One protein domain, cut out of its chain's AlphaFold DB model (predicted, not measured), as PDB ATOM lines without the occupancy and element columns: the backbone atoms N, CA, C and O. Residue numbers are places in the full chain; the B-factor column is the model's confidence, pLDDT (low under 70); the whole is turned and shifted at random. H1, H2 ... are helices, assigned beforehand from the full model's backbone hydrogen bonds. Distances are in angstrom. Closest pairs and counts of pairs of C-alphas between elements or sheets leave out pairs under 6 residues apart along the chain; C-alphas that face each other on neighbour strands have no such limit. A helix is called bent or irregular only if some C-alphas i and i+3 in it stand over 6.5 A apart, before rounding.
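This is residues 2 to 51 of the 63 residues of an uncharacterized protein of Bacillus thermozeamaize (UniProt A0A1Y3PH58). Two helices form the arms of an open, flat V, with H1 as one arm, H2 as the other and the loop of residues 21 to 31 turning the chain between them at the point. The space between the arms is empty, and nothing packs on either helix along most of its length. The printed part has 50 residues with two named helices, in the order H1, H2, and no named strand; its class is all helix. The whole is extended, with a radius of gyration of the C-alphas of 16.0 A, and the C-alphas span 39 by 38 by 6 A.

The longest helix by residues is H1, residues 2 to 20, and its residues 2 to 17 stand free. From Thr 20 a long link of 11 residues leads to H2, residues 32 to 49. H1 and H2 are apart, with no C-alpha of the one within 8 A of the other. Residues 29 to 51, of which 32 to 49 belong to H2, stand free, and so do residues 19 to 27. In both H1 and H2 every O i to N i+4 pair is within hydrogen-bond range.

H1 has 19 residues and measures 27.0 A from C-alpha 2 at (19.137, 16.595, 91.080) to C-alpha 20 at (25.155, -8.121, 99.981). H2 has 18 residues and measures 25.7 A from its first to its last C-alpha, ending with C-alpha 49 at (39.092, -1.501, 63.143). Neither helix is bent.

The two C-alphas farthest apart are those of Arg 22 and Gly 51, at 43.3 A. The first and last printed C-alphas, of Thr 2 and Gly 51, are 37.8 A apart. The printed part has no cut. The mean pLDDT of the printed part is 70.7, and 21 residues are under 70, namely residues 2 to 4 and 17 to 34.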
ATOM      1  N   THR A   2      19.694  17.928  90.760       59.75
ATOM      2  CA  THR A   2      19.137  16.595  91.080       59.75
ATOM      3  C   THR A   2      19.829  15.418  90.376       59.75
ATOM      4  O   THR A   2      19.739  14.285  90.845       59.75
ATOM      5  N   LYS A   3      20.556  15.647  89.270       68.31
ATOM      6  CA  LYS A   3      21.222  14.573  88.498       68.31
ATOM      7  C   LYS A   3      22.418  13.952  89.233       68.31
ATOM      8  O   LYS A   3      22.567  12.733  89.214       68.31
ATOM      9  N   HIS A   4      23.241  14.765  89.900       69.94
ATOM     10  CA  HIS A   4      24.410  14.276  90.643       69.94
ATOM     11  C   HIS A   4      24.001  13.444  91.862       69.94
ATOM     12  O   HIS A   4      24.518  12.346  92.043       69.94
ATOM     13  N   ILE A   5      22.994  13.897  92.612       75.69
ATOM     14  CA  ILE A   5      22.440  13.159  93.757       75.69
ATOM     15  C   ILE A   5      21.855  11.812  93.302       75.69
ATOM     16  O   ILE A   5      22.153  10.781  93.899       75.69
ATOM     17  N   ARG A   6      21.108  11.786  92.185       74.12
ATOM     18  CA  ARG A   6      20.590  10.536  91.596       74.12
ATOM     19  C   ARG A   6      21.706   9.582  91.159       74.12
ATOM     20  O   ARG A   6      21.580   8.378  91.363       74.12
ATOM     21  N   ARG A   7      22.804  10.098  90.590       72.12
ATOM     22  CA  ARG A   7      23.988   9.292  90.242       72.12
ATOM     23  C   ARG A   7      24.651   8.698  91.481       72.12
ATOM     24  O   ARG A   7      24.934   7.505  91.477       72.12
ATOM     25  N   ILE A   8      24.852   9.494  92.531       76.44
ATOM     26  CA  ILE A   8      25.429   9.019  93.795       76.44
ATOM     27  C   ILE A   8      24.549   7.908  94.372       76.44
ATOM     28  O   ILE A   8      25.028   6.795  94.546       76.44
ATOM     29  N   GLN A   9      23.242   8.142  94.528       75.06
ATOM     30  CA  GLN A   9      22.297   7.129  95.018       75.06
ATOM     31  C   GLN A   9      22.302   5.843  94.175       75.06
ATOM     32  O   GLN A   9      22.228   4.742  94.723       75.06
ATOM     33  N   PHE A  10      22.406   5.961  92.850       81.19
ATOM     34  CA  PHE A  10      22.500   4.814  91.948       81.19
ATOM     35  C   PHE A  10      23.769   3.988  92.194       81.19
ATOM     36  O   PHE A  10      23.692   2.765  92.333       81.19
ATOM     37  N   TYR A  11      24.930   4.642  92.290       80.44
ATOM     38  CA  TYR A  11      26.195   3.954  92.545       80.44
ATOM     39  C   TYR A  11      26.263   3.368  93.958       80.44
ATOM     40  O   TYR A  11      26.720   2.235  94.108       80.44
ATOM     41  N   THR A  12      25.721   4.054  94.967       77.06
ATOM     42  CA  THR A  12      25.635   3.537  96.339       77.06
ATOM     43  C   THR A  12      24.762   2.282  96.411       77.06
ATOM     44  O   THR A  12      25.173   1.286  97.003       77.06
ATOM     45  N   ARG A  13      23.599   2.263  95.738       70.44
ATOM     46  CA  ARG A  13      22.736   1.067  95.652       70.44
ATOM     47  C   ARG A  13      23.431  -0.100  94.952       70.44
ATOM     48  O   ARG A  13      23.339  -1.232  95.417       70.44
ATOM     49  N   LYS A  14      24.154   0.166  93.859       72.06
ATOM     50  CA  LYS A  14      24.957  -0.851  93.159       72.06
ATOM     51  C   LYS A  14      26.054  -1.423  94.060       72.06
ATOM     52  O   LYS A  14      26.224  -2.636  94.086       72.06
ATOM     53  N   ALA A  15      26.775  -0.577  94.796       70.69
ATOM     54  CA  ALA A  15      27.818  -1.008  95.725       70.69
ATOM     55  C   ALA A  15      27.251  -1.848  96.880       70.69
ATOM     56  O   ALA A  15      27.787  -2.915  97.170       70.69
ATOM     57  N   ALA A  16      26.128  -1.426  97.466       70.56
ATOM     58  CA  ALA A  16      25.430  -2.190  98.497       70.56
ATOM     59  C   ALA A  16      24.978  -3.564  97.977       70.56
ATOM     60  O   ALA A  16      25.221  -4.565  98.640       70.56
ATOM     61  N   ALA A  17      24.423  -3.633  96.761       68.12
ATOM     62  CA  ALA A  17      24.048  -4.894  96.117       68.12
ATOM     63  C   ALA A  17      25.252  -5.822  95.857       68.12
ATOM     64  O   ALA A  17      25.132  -7.040  95.959       68.12
ATOM     65  N   TYR A  18      26.429  -5.265  95.547       61.59
ATOM     66  CA  TYR A  18      27.663  -6.055  95.453       61.59
ATOM     67  C   TYR A  18      28.152  -6.551  96.814       61.59
ATOM     68  O   TYR A  18      28.676  -7.660  96.904       61.59
ATOM     69  N   ALA A  19      27.997  -5.746  97.864       58.66
ATOM     70  CA  ALA A  19      28.386  -6.127  99.214       58.66
ATOM     71  C   ALA A  19      27.477  -7.234  99.774       58.66
ATOM     72  O   ALA A  19      27.983  -8.171 100.392       58.66
ATOM     73  N   THR A  20      26.168  -7.170  99.495       60.59
ATOM     74  CA  THR A  20      25.155  -8.121  99.981       60.59
ATOM     75  C   THR A  20      25.090  -9.438  99.210       60.59
ATOM     76  O   THR A  20      24.405 -10.355  99.658       60.59
ATOM     77  N   ASP A  21      25.805  -9.589  98.090       63.69
ATOM     78  CA  ASP A  21      25.838 -10.839  97.323       63.69
ATOM     79  C   ASP A  21      26.501 -11.969  98.145       63.69
ATOM     80  O   ASP A  21      27.727 -12.068  98.206       63.69
ATOM     81  N   ARG A  22      25.705 -12.813  98.816       57.75
ATOM     82  CA  ARG A  22      26.142 -13.870  99.762       57.75
ATOM     83  C   ARG A  22      26.818 -15.085  99.106       57.75
ATOM     84  O   ARG A  22      26.966 -16.128  99.737       57.75
ATOM     85  N   ARG A  23      27.217 -14.990  97.836       57.19
ATOM     86  CA  ARG A  23      27.901 -16.082  97.132       57.19
ATOM     87  C   ARG A  23      29.278 -16.363  97.751       57.19
ATOM     88  O   ARG A  23      29.996 -15.413  98.077       57.19
ATOM     89  N   PRO A  24      29.695 -17.639  97.851       63.78
ATOM     90  CA  PRO A  24      31.033 -17.983  98.311       63.78
ATOM     91  C   PRO A  24      32.097 -17.341  97.402       63.78
ATOM     92  O   PRO A  24      31.910 -17.178  96.192       63.78
ATOM     93  N   ARG A  25      33.212 -16.906  98.004       62.50
ATOM     94  CA  ARG A  25      34.232 -16.026  97.390       62.50
ATOM     95  C   ARG A  25      34.795 -16.569  96.065       62.50
ATOM     96  O   ARG A  25      35.097 -15.787  95.167       62.50
ATOM     97  N   ASN A  26      34.853 -17.892  95.920       65.25
ATOM     98  CA  ASN A  26      35.272 -18.618  94.714       65.25
ATOM     99  C   ASN A  26      34.261 -18.558  93.548       65.25
ATOM    100  O   ASN A  26      34.637 -18.785  92.402       65.25
ATOM    101  N   GLN A  27      32.991 -18.242  93.814       60.84
ATOM    102  CA  GLN A  27      31.925 -18.129  92.813       60.84
ATOM    103  C   GLN A  27      31.541 -16.673  92.508       60.84
ATOM    104  O   GLN A  27      30.966 -16.403  91.453       60.84
ATOM    105  N   ARG A  28      31.898 -15.717  93.381       60.47
ATOM    106  CA  ARG A  28      31.557 -14.285  93.238       60.47
ATOM    107  C   ARG A  28      32.031 -13.657  91.919       60.47
ATOM    108  O   ARG A  28      31.339 -12.802  91.377       60.47
ATOM    109  N   ASN A  29      33.180 -14.082  91.382       63.62
ATOM    110  CA  ASN A  29      33.786 -13.476  90.186       63.62
ATOM    111  C   ASN A  29      34.229 -14.470  89.104       63.62
ATOM    112  O   ASN A  29      34.748 -14.025  88.079       63.62
ATOM    113  N   LYS A  30      33.984 -15.777  89.287       59.25
ATOM    114  CA  LYS A  30      34.554 -16.850  88.448       59.25
ATOM    115  C   LYS A  30      34.341 -16.629  86.951       59.25
ATOM    116  O   LYS A  30      35.255 -16.821  86.170       59.25
ATOM    117  N   TYR A  31      33.158 -16.157  86.564       65.12
ATOM    118  CA  TYR A  31      32.826 -15.884  85.159       65.12
ATOM    119  C   TYR A  31      32.695 -14.397  84.841       65.12
ATOM    120  O   TYR A  31      32.424 -14.021  83.701       65.12
ATOM    121  N   ARG A  32      32.830 -13.532  85.848       68.56
ATOM    122  CA  ARG A  32      32.624 -12.093  85.692       68.56
ATOM    123  C   ARG A  32      33.873 -11.412  85.166       68.56
ATOM    124  O   ARG A  32      33.753 -10.567  84.284       68.56
ATOM    125  N   PHE A  33      35.037 -11.791  85.691       68.19
ATOM    126  CA  PHE A  33      36.312 -11.272  85.218       68.19
ATOM    127  C   PHE A  33      36.524 -11.646  83.750       68.19
ATOM    128  O   PHE A  33      36.650 -10.756  82.915       68.19
ATOM    129  N   ASP A  34      36.400 -12.929  83.410       69.38
ATOM    130  CA  ASP A  34      36.567 -13.404  82.032       69.38
ATOM    131  C   ASP A  34      35.569 -12.776  81.065       69.38
ATOM    132  O   ASP A  34      35.942 -12.344  79.976       69.38
ATOM    133  N   ARG A  35      34.293 -12.658  81.455       74.62
ATOM    134  CA  ARG A  35      33.279 -11.999  80.620       74.62
ATOM    135  C   ARG A  35      33.604 -10.521  80.404       74.62
ATOM    136  O   ARG A  35      33.440 -10.018  79.296       74.62
ATOM    137  N   LEU A  36      34.084  -9.836  81.441       78.50
ATOM    138  CA  LEU A  36      34.488  -8.435  81.364       78.50
ATOM    139  C   LEU A  36      35.741  -8.256  80.494       78.50
ATOM    140  O   LEU A  36      35.786  -7.331  79.688       78.50
ATOM    141  N   MET A  37      36.720  -9.156  80.601       73.25
ATOM    142  CA  MET A  37      37.928  -9.138  79.773       73.25
ATOM    143  C   MET A  37      37.620  -9.463  78.309       73.25
ATOM    144  O   MET A  37      38.100  -8.760  77.424       73.25
ATOM    145  N   ARG A  38      36.742 -10.439  78.036       72.19
ATOM    146  CA  ARG A  38      36.247 -10.729  76.678       72.19
ATOM    147  C   ARG A  38      35.540  -9.525  76.063       72.19
ATOM    148  O   ARG A  38      35.810  -9.186  74.916       72.19
ATOM    149  N   TYR A  39      34.677  -8.857  76.831       80.75
ATOM    150  CA  TYR A  39      34.005  -7.640  76.376       80.75
ATOM    151  C   TYR A  39      35.007  -6.523  76.050       80.75
ATOM    152  O   TYR A  39      34.937  -5.936  74.973       80.75
ATOM    153  N   LYS A  40      35.975  -6.264  76.940       76.44
ATOM    154  CA  LYS A  40      37.019  -5.253  76.711       76.44
ATOM    155  C   LYS A  40      37.863  -5.560  75.474       76.44
ATOM    156  O   LYS A  40      38.096  -4.656  74.681       76.44
ATOM    157  N   ALA A  41      38.270  -6.814  75.285       74.06
ATOM    158  CA  ALA A  41      39.038  -7.232  74.115       74.06
ATOM    159  C   ALA A  41      38.243  -7.040  72.813       74.06
ATOM    160  O   ALA A  41      38.768  -6.500  71.843       74.06
ATOM    161  N   ALA A  42      36.962  -7.422  72.798       81.12
ATOM    162  CA  ALA A  42      36.092  -7.217  71.641       81.12
ATOM    163  C   ALA A  42      35.883  -5.725  71.328       81.12
ATOM    164  O   ALA A  42      35.901  -5.329  70.166       81.12
ATOM    165  N   MET A  43      35.715  -4.892  72.358       84.06
ATOM    166  CA  MET A  43      35.590  -3.444  72.204       84.06
ATOM    167  C   MET A  43      36.881  -2.819  71.664       84.06
ATOM    168  O   MET A  43      36.816  -1.978  70.776       84.06
ATOM    169  N   HIS A  44      38.045  -3.257  72.150       77.44
ATOM    170  CA  HIS A  44      39.339  -2.774  71.674       77.44
ATOM    171  C   HIS A  44      39.549  -3.069  70.185       77.44
ATOM    172  O   HIS A  44      39.841  -2.148  69.432       77.44
ATOM    173  N   ARG A  45      39.261  -4.302  69.739       75.75
ATOM    174  CA  ARG A  45      39.345  -4.675  68.315       75.75
ATOM    175  C   ARG A  45      38.442  -3.826  67.420       75.75
ATOM    176  O   ARG A  45      38.821  -3.513  66.302       75.75
ATOM    177  N   ARG A  46      37.245  -3.464  67.897       74.75
ATOM    178  CA  ARG A  46      36.334  -2.571  67.161       74.75
ATOM    179  C   ARG A  46      36.913  -1.165  67.029       74.75
ATOM    180  O   ARG A  46      36.906  -0.619  65.943       74.75
ATOM    181  N   ILE A  47      37.472  -0.626  68.108       75.62
ATOM    182  CA  ILE A  47      38.114   0.696  68.110       75.62
ATOM    183  C   ILE A  47      39.329   0.724  67.166       75.62
ATOM    184  O   ILE A  47      39.514   1.704  66.448       75.62
ATOM    185  N   GLU A  48      40.131  -0.346  67.136       75.12
ATOM    186  CA  GLU A  48      41.240  -0.491  66.181       75.12
ATOM    187  C   GLU A  48      40.742  -0.573  64.731       75.12
ATOM    188  O   GLU A  48      41.281   0.114  63.866       75.12
ATOM    189  N   ALA A  49      39.695  -1.367  64.471       78.25
ATOM    190  CA  ALA A  49      39.092  -1.501  63.143       78.25
ATOM    191  C   ALA A  49      38.466  -0.189  62.640       78.25
ATOM    192  O   ALA A  49      38.588   0.136  61.463       78.25
ATOM    193  N   ASP A  50      37.865   0.591  63.540       79.62
ATOM    194  CA  ASP A  50      37.290   1.909  63.248       79.62
ATOM    195  C   ASP A  50      38.372   2.998  63.059       79.62
ATOM    196  O   ASP A  50      38.053   4.172  62.870       79.62
ATOM    197  N   GLY A  51      39.663   2.642  63.133       75.38
ATOM    198  CA  GLY A  51      40.779   3.569  62.932       75.38
ATOM    199  C   GLY A  51      40.922   4.613  64.043       75.38
ATOM    200  O   GLY A  51      41.624   5.615  63.871       75.38
TER     201      GLY A  51